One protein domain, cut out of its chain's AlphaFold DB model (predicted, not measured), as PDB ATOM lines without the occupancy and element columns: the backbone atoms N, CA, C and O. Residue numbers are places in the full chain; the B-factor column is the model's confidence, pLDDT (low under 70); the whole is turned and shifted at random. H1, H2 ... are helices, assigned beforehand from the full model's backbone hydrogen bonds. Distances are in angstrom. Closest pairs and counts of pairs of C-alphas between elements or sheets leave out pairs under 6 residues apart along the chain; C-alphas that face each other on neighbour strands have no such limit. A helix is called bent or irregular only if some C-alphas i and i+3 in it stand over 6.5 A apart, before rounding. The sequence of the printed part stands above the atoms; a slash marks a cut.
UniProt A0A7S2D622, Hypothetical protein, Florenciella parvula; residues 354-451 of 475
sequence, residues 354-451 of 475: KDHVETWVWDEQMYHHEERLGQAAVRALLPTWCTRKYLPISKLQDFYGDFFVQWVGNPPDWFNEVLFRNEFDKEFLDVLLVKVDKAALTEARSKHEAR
ATOM      1  N   LYS A 354     -37.239 -15.224  14.774       94.31
ATOM      2  CA  LYS A 354     -36.957 -14.573  16.057       94.31
ATOM      3  C   LYS A 354     -38.070 -14.811  17.081       94.31
ATOM      4  O   LYS A 354     -37.779 -15.241  18.192       94.31
ATOM      5  N   ASP A 355     -39.329 -14.579  16.706       93.31
ATOM      6  CA  ASP A 355     -40.467 -14.802  17.611       93.31
ATOM      7  C   ASP A 355     -40.579 -16.279  17.995       93.31
ATOM      8  O   ASP A 355     -40.885 -16.609  19.140       93.31
ATOM      9  N   HIS A 356     -40.314 -17.176  17.042       92.62
ATOM     10  CA  HIS A 356     -40.302 -18.614  17.277       92.62
ATOM     11  C   HIS A 356     -39.232 -19.014  18.299       92.62
ATOM     12  O   HIS A 356     -39.528 -19.774  19.222       92.62
ATOM     13  N   VAL A 357     -38.024 -18.458  18.187       93.56
ATOM     14  CA  VAL A 357     -36.951 -18.679  19.159       93.56
ATOM     15  C   VAL A 357     -37.324 -18.100  20.527       93.56
ATOM     16  O   VAL A 357     -37.170 -18.755  21.555       93.56
ATOM     17  N   GLU A 358     -37.841 -16.875  20.556       93.38
ATOM     18  CA  GLU A 358     -38.127 -16.164  21.800       93.38
ATOM     19  C   GLU A 358     -39.298 -16.755  22.591       93.38
ATOM     20  O   GLU A 358     -39.306 -16.644  23.820       93.38
ATOM     21  N   THR A 359     -40.274 -17.350  21.908       90.44
ATOM     22  CA  THR A 359     -41.466 -17.937  22.531       90.44
ATOM     23  C   THR A 359     -41.335 -19.448  22.643       90.44
ATOM     24  O   THR A 359     -41.246 -19.986  23.736       90.44
ATOM     25  N   TRP A 360     -41.252 -20.161  21.525       88.75
ATOM     26  CA  TRP A 360     -41.327 -21.617  21.539       88.75
ATOM     27  C   TRP A 360     -40.004 -22.272  21.967       88.75
ATOM     28  O   TRP A 360     -39.993 -23.044  22.926       88.75
ATOM     29  N   VAL A 361     -38.875 -21.927  21.334       89.06
ATOM     30  CA  VAL A 361     -37.564 -22.522  21.686       89.06
ATOM     31  C   VAL A 361     -37.193 -22.199  23.136       89.06
ATOM     32  O   VAL A 361     -36.691 -23.044  23.876       89.06
ATOM     33  N   TRP A 362     -37.465 -20.969  23.570       91.06
ATOM     34  CA  TRP A 362     -37.135 -20.526  24.919       91.06
ATOM     35  C   TRP A 362     -38.079 -21.077  26.004       91.06
ATOM     36  O   TRP A 362     -37.604 -21.527  27.057       91.06
ATOM     37  N   ASP A 363     -39.399 -21.022  25.789       88.25
ATOM     38  CA  ASP A 363     -40.399 -21.331  26.825       88.25
ATOM     39  C   ASP A 363     -40.891 -22.784  26.792       88.25
ATOM     40  O   ASP A 363     -41.291 -23.303  27.836       88.25
ATOM     41  N   GLU A 364     -40.815 -23.472  25.649       81.06
ATOM     42  CA  GLU A 364     -41.464 -24.778  25.462       81.06
ATOM     43  C   GLU A 364     -40.513 -25.904  25.024       81.06
ATOM     44  O   GLU A 364     -40.760 -27.066  25.358       81.06
ATOM     45  N   GLN A 365     -39.413 -25.605  24.321       77.81
ATOM     46  CA  GLN A 365     -38.508 -26.646  23.825       77.81
ATOM     47  C   GLN A 365     -37.685 -27.291  24.951       77.81
ATOM     48  O   GLN A 365     -37.024 -26.629  25.751       77.81
ATOM     49  N   MET A 366     -37.691 -28.626  24.976       63.56
ATOM     50  CA  MET A 366     -36.917 -29.449  25.918       63.56
ATOM     51  C   MET A 366     -35.938 -30.404  25.218       63.56
ATOM     52  O   MET A 366     -35.431 -31.324  25.851       63.56
ATOM     53  N   TYR A 367     -35.724 -30.253  23.909       60.19
ATOM     54  CA  TYR A 367     -35.022 -31.249  23.099       60.19
ATOM     55  C   TYR A 367     -33.846 -30.635  22.338       60.19
ATOM     56  O   TYR A 367     -34.034 -29.670  21.594       60.19
ATOM     57  N   HIS A 368     -32.657 -31.221  22.502       54.66
ATOM     58  CA  HIS A 368     -31.502 -31.028  21.627       54.66
ATOM     59  C   HIS A 368     -30.998 -32.407  21.175       54.66
ATOM     60  O   HIS A 368     -31.041 -33.356  21.950       54.66
ATOM     61  N   HIS A 369     -30.547 -32.504  19.924       49.31
ATOM     62  CA  HIS A 369     -30.506 -33.708  19.077       49.31
ATOM     63  C   HIS A 369     -29.751 -34.966  19.558       49.31
ATOM     64  O   HIS A 369     -29.739 -35.946  18.821       49.31
ATOM     65  N   GLU A 370     -29.159 -34.999  20.751       46.75
ATOM     66  CA  GLU A 370     -28.326 -36.139  21.180       46.75
ATOM     67  C   GLU A 370     -28.597 -36.618  22.613       46.75
ATOM     68  O   GLU A 370     -28.361 -37.784  22.914       46.75
ATOM     69  N   GLU A 371     -29.201 -35.799  23.478       53.44
ATOM     70  CA  GLU A 371     -29.593 -36.192  24.835       53.44
ATOM     71  C   GLU A 371     -30.836 -35.395  25.252       53.44
ATOM     72  O   GLU A 371     -31.016 -34.245  24.845       53.44
ATOM     73  N   ARG A 372     -31.712 -35.972  26.088       57.78
ATOM     74  CA  ARG A 372     -32.808 -35.226  26.738       57.78
ATOM     75  C   ARG A 372     -32.223 -34.239  27.749       57.78
ATOM     76  O   ARG A 372     -32.289 -34.447  28.959       57.78
ATOM     77  N   LEU A 373     -31.619 -33.175  27.245       66.12
ATOM     78  CA  LEU A 373     -31.110 -32.088  28.044       66.12
ATOM     79  C   LEU A 373     -32.306 -31.261  28.525       66.12
ATOM     80  O   LEU A 373     -33.161 -30.863  27.739       66.12
ATOM     81  N   GLY A 374     -32.393 -31.019  29.834       78.94
ATOM     82  CA  GLY A 374     -33.464 -30.192  30.390       78.94
ATOM     83  C   GLY A 374     -33.495 -28.794  29.759       78.94
ATOM     84  O   GLY A 374     -32.499 -28.312  29.222       78.94
ATOM     85  N   GLN A 375     -34.623 -28.096  29.884       84.88
ATOM     86  CA  GLN A 375     -34.844 -26.773  29.283       84.88
ATOM     87  C   GLN A 375     -33.728 -25.745  29.568       84.88
ATOM     88  O   GLN A 375     -33.419 -24.901  28.731       84.88
ATOM     89  N   ALA A 376     -33.084 -25.829  30.737       87.06
ATOM     90  CA  ALA A 376     -31.952 -24.975  31.087       87.06
ATOM     91  C   ALA A 376     -30.762 -25.126  30.120       87.06
ATOM     92  O   ALA A 376     -30.147 -24.132  29.747       87.06
ATOM     93  N   ALA A 377     -30.468 -26.350  29.682       87.69
ATOM     94  CA  ALA A 377     -29.401 -26.614  28.727       87.69
ATOM     95  C   ALA A 377     -29.763 -26.105  27.326       87.69
ATOM     96  O   ALA A 377     -28.930 -25.479  26.683       87.69
ATOM     97  N   VAL A 378     -31.016 -26.288  26.883       87.00
ATOM     98  CA  VAL A 378     -31.505 -25.738  25.602       87.00
ATOM     99  C   VAL A 378     -31.295 -24.222  25.564       87.00
ATOM    100  O   VAL A 378     -30.713 -23.703  24.616       87.00
ATOM    101  N   ARG A 379     -31.679 -23.511  26.633       91.25
ATOM    102  CA  ARG A 379     -31.461 -22.061  26.764       91.25
ATOM    103  C   ARG A 379     -29.979 -21.690  26.789       91.25
ATOM    104  O   ARG A 379     -29.590 -20.715  26.154       91.25
ATOM    105  N   ALA A 380     -29.156 -22.460  27.503       90.69
ATOM    106  CA  ALA A 380     -27.721 -22.209  27.628       90.69
ATOM    107  C   ALA A 380     -26.947 -22.463  26.327       90.69
ATOM    108  O   ALA A 380     -25.931 -21.813  26.091       90.69
ATOM    109  N   LEU A 381     -27.404 -23.403  25.501       90.31
ATOM    110  CA  LEU A 381     -26.772 -23.768  24.235       90.31
ATOM    111  C   LEU A 381     -27.376 -23.025  23.044       90.31
ATOM    112  O   LEU A 381     -26.789 -23.038  21.974       90.31
ATOM    113  N   LEU A 382     -28.502 -22.328  23.213       91.62
ATOM    114  CA  LEU A 382     -29.150 -21.571  22.144       91.62
ATOM    115  C   LEU A 382     -28.172 -20.697  21.322       91.62
ATOM    116  O   LEU A 382     -28.250 -20.734  20.093       91.62
ATOM    117  N   PRO A 383     -27.208 -19.972  21.925       93.44
ATOM    118  CA  PRO A 383     -26.278 -19.151  21.151       93.44
ATOM    119  C   PRO A 383     -25.240 -19.940  20.330       93.44
ATOM    120  O   PRO A 383     -24.637 -19.357  19.429       93.44
ATOM    121  N   THR A 384     -24.988 -21.225  20.625       89.69
ATOM    122  CA  THR A 384     -23.952 -22.015  19.924       89.69
ATOM    123  C   THR A 384     -24.361 -22.369  18.498       89.69
ATOM    124  O   THR A 384     -23.505 -22.493  17.623       89.69
ATOM    125  N   TRP A 385     -25.665 -22.489  18.250       89.50
ATOM    126  CA  TRP A 385     -26.213 -22.844  16.945       89.50
ATOM    127  C   TRP A 385     -27.079 -21.740  16.342       89.50
ATOM    128  O   TRP A 385     -27.129 -21.643  15.126       89.50
ATOM    129  N   CYS A 386     -27.734 -20.886  17.133       92.81
ATOM    130  CA  CYS A 386     -28.630 -19.860  16.600       92.81
ATOM    131  C   CYS A 386     -27.900 -18.531  16.336       92.81
ATOM    132  O   CYS A 386     -27.214 -17.986  17.206       92.81
ATOM    133  N   THR A 387     -28.072 -17.977  15.135       92.25
ATOM    134  CA  THR A 387     -27.484 -16.696  14.721       92.25
ATOM    135  C   THR A 387     -27.904 -15.552  15.650       92.25
ATOM    136  O   THR A 387     -29.077 -15.406  16.006       92.25
ATOM    137  N   ARG A 388     -26.950 -14.669  15.997       92.56
ATOM    138  CA  ARG A 388     -27.107 -13.573  16.979       92.56
ATOM    139  C   ARG A 388     -28.368 -12.725  16.787       92.56
ATOM    140  O   ARG A 388     -28.954 -12.269  17.766       92.56
ATOM    141  N   LYS A 389     -28.788 -12.510  15.541       92.56
ATOM    142  CA  LYS A 389     -29.959 -11.703  15.172       92.56
ATOM    143  C   LYS A 389     -31.289 -12.250  15.694       92.56
ATOM    144  O   LYS A 389     -32.210 -11.473  15.950       92.56
ATOM    145  N   TYR A 390     -31.380 -13.566  15.860       94.75
ATOM    146  CA  TYR A 390     -32.594 -14.257  16.287       94.75
ATOM    147  C   TYR A 390     -32.608 -14.571  17.783       94.75
ATOM    148  O   TYR A 390     -33.621 -15.027  18.306       94.75
ATOM    149  N   LEU A 391     -31.504 -14.305  18.485       95.31
ATOM    150  CA  LEU A 391     -31.381 -14.602  19.904       95.31
ATOM    151  C   LEU A 391     -32.170 -13.606  20.773       95.31
ATOM    152  O   LEU A 391     -32.077 -12.389  20.568       95.31
ATOM    153  N   PRO A 392     -32.869 -14.085  21.818       95.94
ATOM    154  CA  PRO A 392     -33.494 -13.232  22.820       95.94
ATOM    155  C   PRO A 392     -32.429 -12.746  23.818       95.94
ATOM    156  O   PRO A 392     -32.340 -13.228  24.946       95.94
ATOM    157  N   ILE A 393     -31.581 -11.801  23.387       96.31
ATOM    158  CA  ILE A 393     -30.376 -11.367  24.125       96.31
ATOM    159  C   ILE A 393     -30.682 -10.948  25.568       96.31
ATOM    160  O   ILE A 393     -29.936 -11.316  26.468       96.31
ATOM    161  N   SER A 394     -31.779 -10.230  25.812       96.00
ATOM    162  CA  SER A 394     -32.172  -9.819  27.167       96.00
ATOM    163  C   SER A 394     -32.439 -11.022  28.076       96.00
ATOM    164  O   SER A 394     -31.848 -11.109  29.150       96.00
ATOM    165  N   LYS A 395     -33.257 -11.980  27.613       96.31
ATOM    166  CA  LYS A 395     -33.575 -13.210  28.353       96.31
ATOM    167  C   LYS A 395     -32.321 -14.053  28.603       96.31
ATOM    168  O   LYS A 395     -32.154 -14.586  29.695       96.31
ATOM    169  N   LEU A 396     -31.424 -14.138  27.617       96.31
ATOM    170  CA  LEU A 396     -30.136 -14.824  27.755       96.31
ATOM    171  C   LEU A 396     -29.244 -14.161  28.807       96.31
ATOM    172  O   LEU A 396     -28.677 -14.863  29.633       96.31
ATOM    173  N   GLN A 397     -29.135 -12.832  28.807       97.25
ATOM    174  CA  GLN A 397     -28.340 -12.102  29.800       97.25
ATOM    175  C   GLN A 397     -28.853 -12.325  31.221       97.25
ATOM    176  O   GLN A 397     -28.045 -12.521  32.125       97.25
ATOM    177  N   ASP A 398     -30.174 -12.295  31.419       96.88
ATOM    178  CA  ASP A 398     -30.786 -12.604  32.717       96.88
ATOM    179  C   ASP A 398     -30.483 -14.049  33.125       96.88
ATOM    180  O   ASP A 398     -29.947 -14.299  34.202       96.88
ATOM    181  N   PHE A 399     -30.703 -14.995  32.212       96.44
ATOM    182  CA  PHE A 399     -30.461 -16.410  32.457       96.44
ATOM    183  C   PHE A 399     -28.991 -16.719  32.793       96.44
ATOM    184  O   PHE A 399     -28.706 -17.404  33.773       96.44
ATOM    185  N   TYR A 400     -28.026 -16.190  32.039       96.38
ATOM    186  CA  TYR A 400     -26.615 -16.363  32.391       96.38
ATOM    187  C   TYR A 400     -26.256 -15.631  33.688       96.38
ATOM    188  O   TYR A 400     -25.475 -16.168  34.471       96.38
ATOM    189  N   GLY A 401     -26.827 -14.453  33.949       96.38
ATOM    190  CA  GLY A 401     -26.651 -13.737  35.215       96.38
ATOM    191  C   GLY A 401     -27.010 -14.599  36.426       96.38
ATOM    192  O   GLY A 401     -26.224 -14.681  37.371       96.38
ATOM    193  N   ASP A 402     -28.136 -15.307  36.344       95.94
ATOM    194  CA  ASP A 402     -28.661 -16.134  37.431       95.94
ATOM    195  C   ASP A 402     -27.887 -17.450  37.619       95.94
ATOM    196  O   ASP A 402     -27.655 -17.883  38.750       95.94
ATOM    197  N   PHE A 403     -27.476 -18.103  36.526       95.75
ATOM    198  CA  PHE A 403     -27.003 -19.492  36.585       95.75
ATOM    199  C   PHE A 403     -25.512 -19.695  36.284       95.75
ATOM    200  O   PHE A 403     -24.931 -20.687  36.728       95.75
ATOM    201  N   PHE A 404     -24.846 -18.781  35.571       95.44
ATOM    202  CA  PHE A 404     -23.491 -19.031  35.060       95.44
ATOM    203  C   PHE A 404     -22.454 -19.212  36.181       95.44
ATOM    204  O   PHE A 404     -21.611 -20.104  36.108       95.44
ATOM    205  N   VAL A 405     -22.542 -18.423  37.259       95.81
ATOM    206  CA  VAL A 405     -21.661 -18.571  38.438       95.81
ATOM    207  C   VAL A 405     -21.839 -19.946  39.086       95.81
ATOM    208  O   VAL A 405     -20.856 -20.589  39.463       95.81
ATOM    209  N   GLN A 406     -23.084 -20.422  39.185       95.00
ATOM    210  CA  GLN A 406     -23.392 -21.738  39.735       95.00
ATOM    211  C   GLN A 406     -22.810 -22.848  38.861       95.00
ATOM    212  O   GLN A 406     -22.188 -23.762  39.400       95.00
ATOM    213  N   TRP A 407     -22.965 -22.763  37.540       94.69
ATOM    214  CA  TRP A 407     -22.405 -23.753  36.620       94.69
ATOM    215  C   TRP A 407     -20.879 -23.771  36.651       94.69
ATOM    216  O   TRP A 407     -20.279 -24.831  36.599       94.69
ATOM    217  N   VAL A 408     -20.212 -22.630  36.807       94.12
ATOM    218  CA  VAL A 408     -18.747 -22.624  36.938       94.12
ATOM    219  C   VAL A 408     -18.291 -23.232  38.270       94.12
ATOM    220  O   VAL A 408     -17.293 -23.946  38.317       94.12
ATOM    221  N   GLY A 409     -19.025 -22.994  39.363       93.69
ATOM    222  CA  GLY A 409     -18.701 -23.567  40.674       93.69
ATOM    223  C   GLY A 409     -19.068 -25.051  40.832       93.69
ATOM    224  O   GLY A 409     -18.426 -25.773  41.602       93.69
ATOM    225  N   ASN A 410     -20.115 -25.496  40.137       93.12
ATOM    226  CA  ASN A 410     -20.630 -26.862  40.129       93.12
ATOM    227  C   ASN A 410     -21.214 -27.189  38.740       93.12
ATOM    228  O   ASN A 410     -22.429 -27.052  38.546       93.12
ATOM    229  N   PRO A 411     -20.362 -27.565  37.772       90.88
ATOM    230  CA  PRO A 411     -20.777 -27.725  36.385       90.88
ATOM    231  C   PRO A 411     -21.771 -28.872  36.225       90.88
ATOM    232  O   PRO A 411     -21.501 -29.969  36.714       90.88
ATOM    233  N   PRO A 412     -22.921 -28.642  35.564       90.00
ATOM    234  CA  PRO A 412     -23.743 -29.743  35.084       90.00
ATOM    235  C   PRO A 412     -22.993 -30.527  33.998       90.00
ATOM    236  O   PRO A 412     -22.116 -29.976  33.334       90.00
ATOM    237  N   ASP A 413     -23.375 -31.786  33.777       88.00
ATOM    238  CA  ASP A 413     -22.647 -32.723  32.901       88.00
ATOM    239  C   ASP A 413     -22.473 -32.222  31.453       88.00
ATOM    240  O   ASP A 413     -21.488 -32.543  30.793       88.00
ATOM    241  N   TRP A 414     -23.396 -31.383  30.974       85.75
ATOM    242  CA  TRP A 414     -23.370 -30.786  29.635       85.75
ATOM    243  C   TRP A 414     -22.563 -29.478  29.538       85.75
ATOM    244  O   TRP A 414     -22.384 -28.955  28.438       85.75
ATOM    245  N   PHE A 415     -22.097 -28.905  30.655       90.75
ATOM    246  CA  PHE A 415     -21.419 -27.606  30.671       90.75
ATOM    247  C   PHE A 415     -19.926 -27.735  30.965       90.75
ATOM    248  O   PHE A 415     -19.503 -28.227  32.009       90.75
ATOM    249  N   ASN A 416     -19.116 -27.161  30.080       91.50
ATOM    250  CA  ASN A 416     -17.693 -26.961  30.299       91.50
ATOM    251  C   ASN A 416     -17.344 -25.501  29.999       91.50
ATOM    252  O   ASN A 416     -17.517 -25.049  28.869       91.50
ATOM    253  N   GLU A 417     -16.833 -24.767  30.994       92.56
ATOM    254  CA  GLU A 417     -16.555 -23.334  30.835       92.56
ATOM    255  C   GLU A 417     -15.542 -23.055  29.713       92.56
ATOM    256  O   GLU A 417     -15.698 -22.084  28.976       92.56
ATOM    257  N   VAL A 418     -14.509 -23.889  29.571       90.62
ATOM    258  CA  VAL A 418     -13.460 -23.680  28.565       90.62
ATOM    259  C   VAL A 418     -14.025 -23.877  27.164       90.62
ATOM    260  O   VAL A 418     -13.826 -23.019  26.309       90.62
ATOM    261  N   LEU A 419     -14.765 -24.967  26.943       89.38
ATOM    262  CA  LEU A 419     -15.419 -25.216  25.657       89.38
ATOM    263  C   LEU A 419     -16.426 -24.111  25.346       89.38
ATOM    264  O   LEU A 419     -16.334 -23.492  24.295       89.38
ATOM    265  N   PHE A 420     -17.293 -23.773  26.303       89.19
ATOM    266  CA  PHE A 420     -18.280 -22.709  26.144       89.19
ATOM    267  C   PHE A 420     -17.635 -21.371  25.761       89.19
ATOM    268  O   PHE A 420     -18.118 -20.688  24.868       89.19
ATOM    269  N   ARG A 421     -16.523 -20.984  26.396       89.50
ATOM    270  CA  ARG A 421     -15.808 -19.742  26.054       89.50
ATOM    271  C   ARG A 421     -15.183 -19.774  24.665       89.50
ATOM    272  O   ARG A 421     -15.106 -18.726  24.038       89.50
ATOM    273  N   ASN A 422     -14.730 -20.940  24.212       90.88
ATOM    274  CA  ASN A 422     -14.132 -21.104  22.890       90.88
ATOM    275  C   ASN A 422     -15.179 -21.107  21.765       90.88
ATOM    276  O   ASN A 422     -14.828 -20.826  20.624       90.88
ATOM    277  N   GLU A 423     -16.446 -21.383  22.084       88.19
ATOM    278  CA  GLU A 423     -17.553 -21.348  21.122       88.19
ATOM    279  C   GLU A 423     -17.948 -19.934  20.681       88.19
ATOM    280  O   GLU A 423     -18.657 -19.790  19.686       88.19
ATOM    281  N   PHE A 424     -17.541 -18.885  21.401       88.81
ATOM    282  CA  PHE A 424     -17.973 -17.511  21.137       88.81
ATOM    283  C   PHE A 424     -16.793 -16.572  20.925       88.81
ATOM    284  O   PHE A 424     -15.760 -16.676  21.587       88.81
ATOM    285  N   ASP A 425     -16.977 -15.585  20.048       90.06
ATOM    286  CA  ASP A 425     -16.081 -14.441  20.028       90.06
ATOM    287  C   ASP A 425     -16.184 -13.664  21.350       90.06
ATOM    288  O   ASP A 425     -17.218 -13.638  22.029       90.06
ATOM    289  N   LYS A 426     -15.074 -13.033  21.737       91.12
ATOM    290  CA  LYS A 426     -14.957 -12.370  23.038       91.12
ATOM    291  C   LYS A 426     -15.984 -11.248  23.216       91.12
ATOM    292  O   LYS A 426     -16.512 -11.093  24.313       91.12
ATOM    293  N   GLU A 427     -16.261 -10.484  22.162       92.56
ATOM    294  CA  GLU A 427     -17.196  -9.358  22.221       92.56
ATOM    295  C   GLU A 427     -18.617  -9.849  22.506       92.56
ATOM    296  O   GLU A 427     -19.293  -9.342  23.400       92.56
ATOM    297  N   PHE A 428     -19.063 -10.879  21.791       92.50
ATOM    298  CA  PHE A 428     -20.381 -11.452  22.003       92.50
ATOM    299  C   PHE A 428     -20.505 -12.138  23.366       92.50
ATOM    300  O   PHE A 428     -21.528 -11.990  24.039       92.50
ATOM    301  N   LEU A 429     -19.453 -12.817  23.823       92.94
ATOM    302  CA  LEU A 429     -19.418 -13.393  25.164       92.94
ATOM    303  C   LEU A 429     -19.543 -12.313  26.254       92.94
ATOM    304  O   LEU A 429     -20.289 -12.501  27.215       92.94
ATOM    305  N   ASP A 430     -18.864 -11.175  26.097       93.88
ATOM    306  CA  ASP A 430     -18.970 -10.043  27.024       93.88
ATOM    307  C   ASP A 430     -20.399  -9.463  27.046       93.88
ATOM    308  O   ASP A 430     -20.896  -9.081  28.108       93.88
ATOM    309  N   VAL A 431     -21.096  -9.460  25.901       94.88
ATOM    310  CA  VAL A 431     -22.518  -9.082  25.821       94.88
ATOM    311  C   VAL A 431     -23.408 -10.077  26.567       94.88
ATOM    312  O   VAL A 431     -24.298  -9.645  27.302       94.88
ATOM    313  N   LEU A 432     -23.200 -11.385  26.399       93.94
ATOM    314  CA  LEU A 432     -24.009 -12.416  27.063       93.94
ATOM    315  C   LEU A 432     -23.804 -12.424  28.581       93.94
ATOM    316  O   LEU A 432     -24.766 -12.560  29.334       93.94
ATOM    317  N   LEU A 433     -22.564 -12.241  29.034       94.75
ATOM    318  CA  LEU A 433     -22.195 -12.319  30.447       94.75
ATOM    319  C   LEU A 433     -22.239 -10.959  31.163       94.75
ATOM    320  O   LEU A 433     -21.724 -10.836  32.274       94.75
ATOM    321  N   VAL A 434     -22.855  -9.934  30.566       96.69
ATOM    322  CA  VAL A 434     -22.862  -8.565  31.116       96.69
ATOM    323  C   VAL A 434     -23.490  -8.473  32.513       96.69
ATOM    324  O   VAL A 434     -23.079  -7.637  33.314       96.69
ATOM    325  N   LYS A 435     -24.461  -9.347  32.820       95.81
ATOM    326  CA  LYS A 435     -25.154  -9.408  34.119       95.81
ATOM    327  C   LYS A 435     -24.512 -10.381  35.115       95.81
ATOM    328  O   LYS A 435     -24.973 -10.473  36.246       95.81
ATOM    329  N   VAL A 436     -23.458 -11.099  34.725       95.50
ATOM    330  CA  VAL A 436     -22.774 -12.051  35.611       95.50
ATOM    331  C   VAL A 436     -21.902 -11.296  36.611       95.50
ATOM    332  O   VAL A 436     -21.039 -10.502  36.227       95.50
ATOM    333  N   ASP A 437     -22.073 -11.587  37.901       95.75
ATOM    334  CA  ASP A 437     -21.215 -11.042  38.953       95.75
ATOM    335  C   ASP A 437     -19.782 -11.586  38.811       95.75
ATOM    336  O   ASP A 437     -19.484 -12.753  39.082       95.75
ATOM    337  N   LYS A 438     -18.866 -10.709  38.383       94.56
ATOM    338  CA  LYS A 438     -17.454 -11.042  38.152       94.56
ATOM    339  C   LYS A 438     -16.717 -11.432  39.436       94.56
ATOM    340  O   LYS A 438     -15.797 -12.253  39.371       94.56
ATOM    341  N   ALA A 439     -17.092 -10.861  40.583       94.88
ATOM    342  CA  ALA A 439     -16.481 -11.198  41.864       94.88
ATOM    343  C   ALA A 439     -16.896 -12.613  42.280       94.88
ATOM    344  O   ALA A 439     -16.032 -13.461  42.524       94.88
ATOM    345  N   ALA A 440     -18.199 -12.900  42.226       94.44
ATOM    346  CA  ALA A 440     -18.737 -14.227  42.517       94.44
ATOM    347  C   ALA A 440     -18.209 -15.295  41.542       94.44
ATOM    348  O   ALA A 440     -17.861 -16.400  41.957       94.44
ATOM    349  N   LEU A 441     -18.070 -14.963  40.254       94.00
ATOM    350  CA  LEU A 441     -17.492 -15.859  39.249       94.00
ATOM    351  C   LEU A 441     -16.036 -16.230  39.566       94.00
ATOM    352  O   LEU A 441     -15.638 -17.388  39.429       94.00
ATOM    353  N   THR A 442     -15.234 -15.257  40.006       95.00
ATOM    354  CA  THR A 442     -13.829 -15.485  40.382       95.00
ATOM    355  C   THR A 442     -13.738 -16.399  41.603       95.00
ATOM    356  O   THR A 442     -12.940 -17.339  41.625       95.00
ATOM    357  N   GLU A 443     -14.605 -16.182  42.594       95.38
ATOM    358  CA  GLU A 443     -14.714 -17.058  43.758       95.38
ATOM    359  C   GLU A 443     -15.142 -18.480  43.359       95.38
ATOM    360  O   GLU A 443     -14.506 -19.450  43.776       95.38
ATOM    361  N   ALA A 444     -16.160 -18.626  42.505       93.81
ATOM    362  CA  ALA A 444     -16.641 -19.921  42.027       93.81
ATOM    363  C   ALA A 444     -15.545 -20.734  41.319       93.81
ATOM    364  O   ALA A 444     -15.381 -21.920  41.618       93.81
ATOM    365  N   ARG A 445     -14.733 -20.096  40.462       94.94
ATOM    366  CA  ARG A 445     -13.580 -20.743  39.808       94.94
ATOM    367  C   ARG A 445     -12.550 -21.245  40.807       94.94
ATOM    368  O   ARG A 445     -12.141 -22.399  40.726       94.94
ATOM    369  N   SER A 446     -12.179 -20.415  41.787       94.06
ATOM    370  CA  SER A 446     -11.220 -20.817  42.825       94.06
ATOM    371  C   SER A 446     -11.713 -22.031  43.624       94.06
ATOM    372  O   SER A 446     -10.943 -22.956  43.891       94.06
ATOM    373  N   LYS A 447     -13.019 -22.087  43.933       92.62
ATOM    374  CA  LYS A 447     -13.653 -23.231  44.606       92.62
ATOM    375  C   LYS A 447     -13.656 -24.481  43.729       92.62
ATOM    376  O   LYS A 447     -13.357 -25.565  44.230       92.62
ATOM    377  N   HIS A 448     -13.978 -24.345  42.445       91.56
ATOM    378  CA  HIS A 448     -13.955 -25.452  41.493       91.56
ATOM    379  C   HIS A 448     -12.537 -26.030  41.328       91.56
ATOM    380  O   HIS A 448     -12.352 -27.241  41.436       91.56
ATOM    381  N   GLU A 449     -11.518 -25.180  41.173       90.81
ATOM    382  CA  GLU A 449     -10.111 -25.600  41.098       90.81
ATOM    383  C   GLU A 449      -9.615 -26.272  42.384       90.81
ATOM    384  O   GLU A 449      -8.875 -27.257  42.334       90.81
ATOM    385  N   ALA A 450     -10.017 -25.764  43.552       90.25
ATOM    386  CA  ALA A 450      -9.682 -26.392  44.826       90.25
ATOM    387  C   ALA A 450     -10.301 -27.796  44.937       90.25
ATOM    388  O   ALA A 450      -9.625 -28.734  45.365       90.25
ATOM    389  N   ARG A 451     -11.560 -27.961  44.501       88.62
ATOM    390  CA  ARG A 451     -12.249 -29.260  44.464       88.62
ATOM    391  C   ARG A 451     -11.591 -30.226  43.485       88.62
ATOM    392  O   ARG A 451     -11.301 -31.351  43.877       88.62
TER     393      ARG A 451
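AT A GLANCE: This is residues 354 to 451 of the 475 residues of the protein "Hypothetical protein" of Florenciella parvula (UniProt A0A7S2D622). The longest helix, H3, runs through the middle, with the helical hairpin of H1 and H2 at one end of the domain and H6 at the opposite end, beside the last residues of H3. The short H5 crosses the first half of H3, and H4 lies next to H5 without touching any helix. The printed part has 98 residues with six named helices, H1 to H6 in chain order, and no named strand; the class is all helix. It is compact, with a radius of gyration of the C-alphas of 13.5 A and spans of 41 by 28 by 21 A.

HOW THE PARTS SIT: Start at H3, residues 393 to 409, the hub, which has a kink of 44 degrees near residue 402. Its residues 404 to 409 touch H6, residues 438 to 451, closest at the C-alphas of Gly 409 and Ala 444, 4.4 A; the two run the same way at a shallow tilt of 33 degrees, only just short of steep. Residues 393 to 400 of H3 touch H5, residues 426 to 432, about perpendicular at 78 degrees; the closest C-alphas, Gln 397 and Leu 432, are 5.1 A apart. Residues 396 to 400 of H3 only just touch H2, residues 375 to 385, with 3 pairs of C-alphas within 8 A, closest at Arg 379 and Leu 396, 7.4 A. H2 forms a hairpin with H1, residues 354 to 363, at a shallow tilt of 30 degrees, opposite ways; the C-alphas of Trp 362 and Arg 379 come closest, 6.2 A. H4, residues 417 to 422, is close to but not clearly touching H3, with the closest C-alphas, Val 408 and Glu 417, 6.5 A apart. Every O i to N i+4 pair is within hydrogen-bond range in H4, H5 and H6, against 4 of 6 in H1, 4 of 7 in H2 and 11 of 13 in H3.

IN THESE COORDINATES: Find C-alpha 393 at (-30.376, -11.367, 24.125); from there H3 runs 23.6 A to C-alpha 409. It is irregular, with C-alphas 402 and 405 7.5 A apart, as is H2, 15.6 A long, with C-alphas 380 and 383 7.3 A apart. H1 begins at C-alpha 354, (-36.957, -14.573, 16.057), and H6, 20.0 A long, ends at C-alpha 451, (-12.249, -29.260, 44.464).

THE WHOLE: Look for the two farthest C-alphas at Asp 355 and Ala 450, 42.7 A apart. The printed part has no cut, and the link from H1 to H2, 11 residues, is long. Within it, residues 366 to 373 have pLDDT under 70; the mean of the printed part is 89.3.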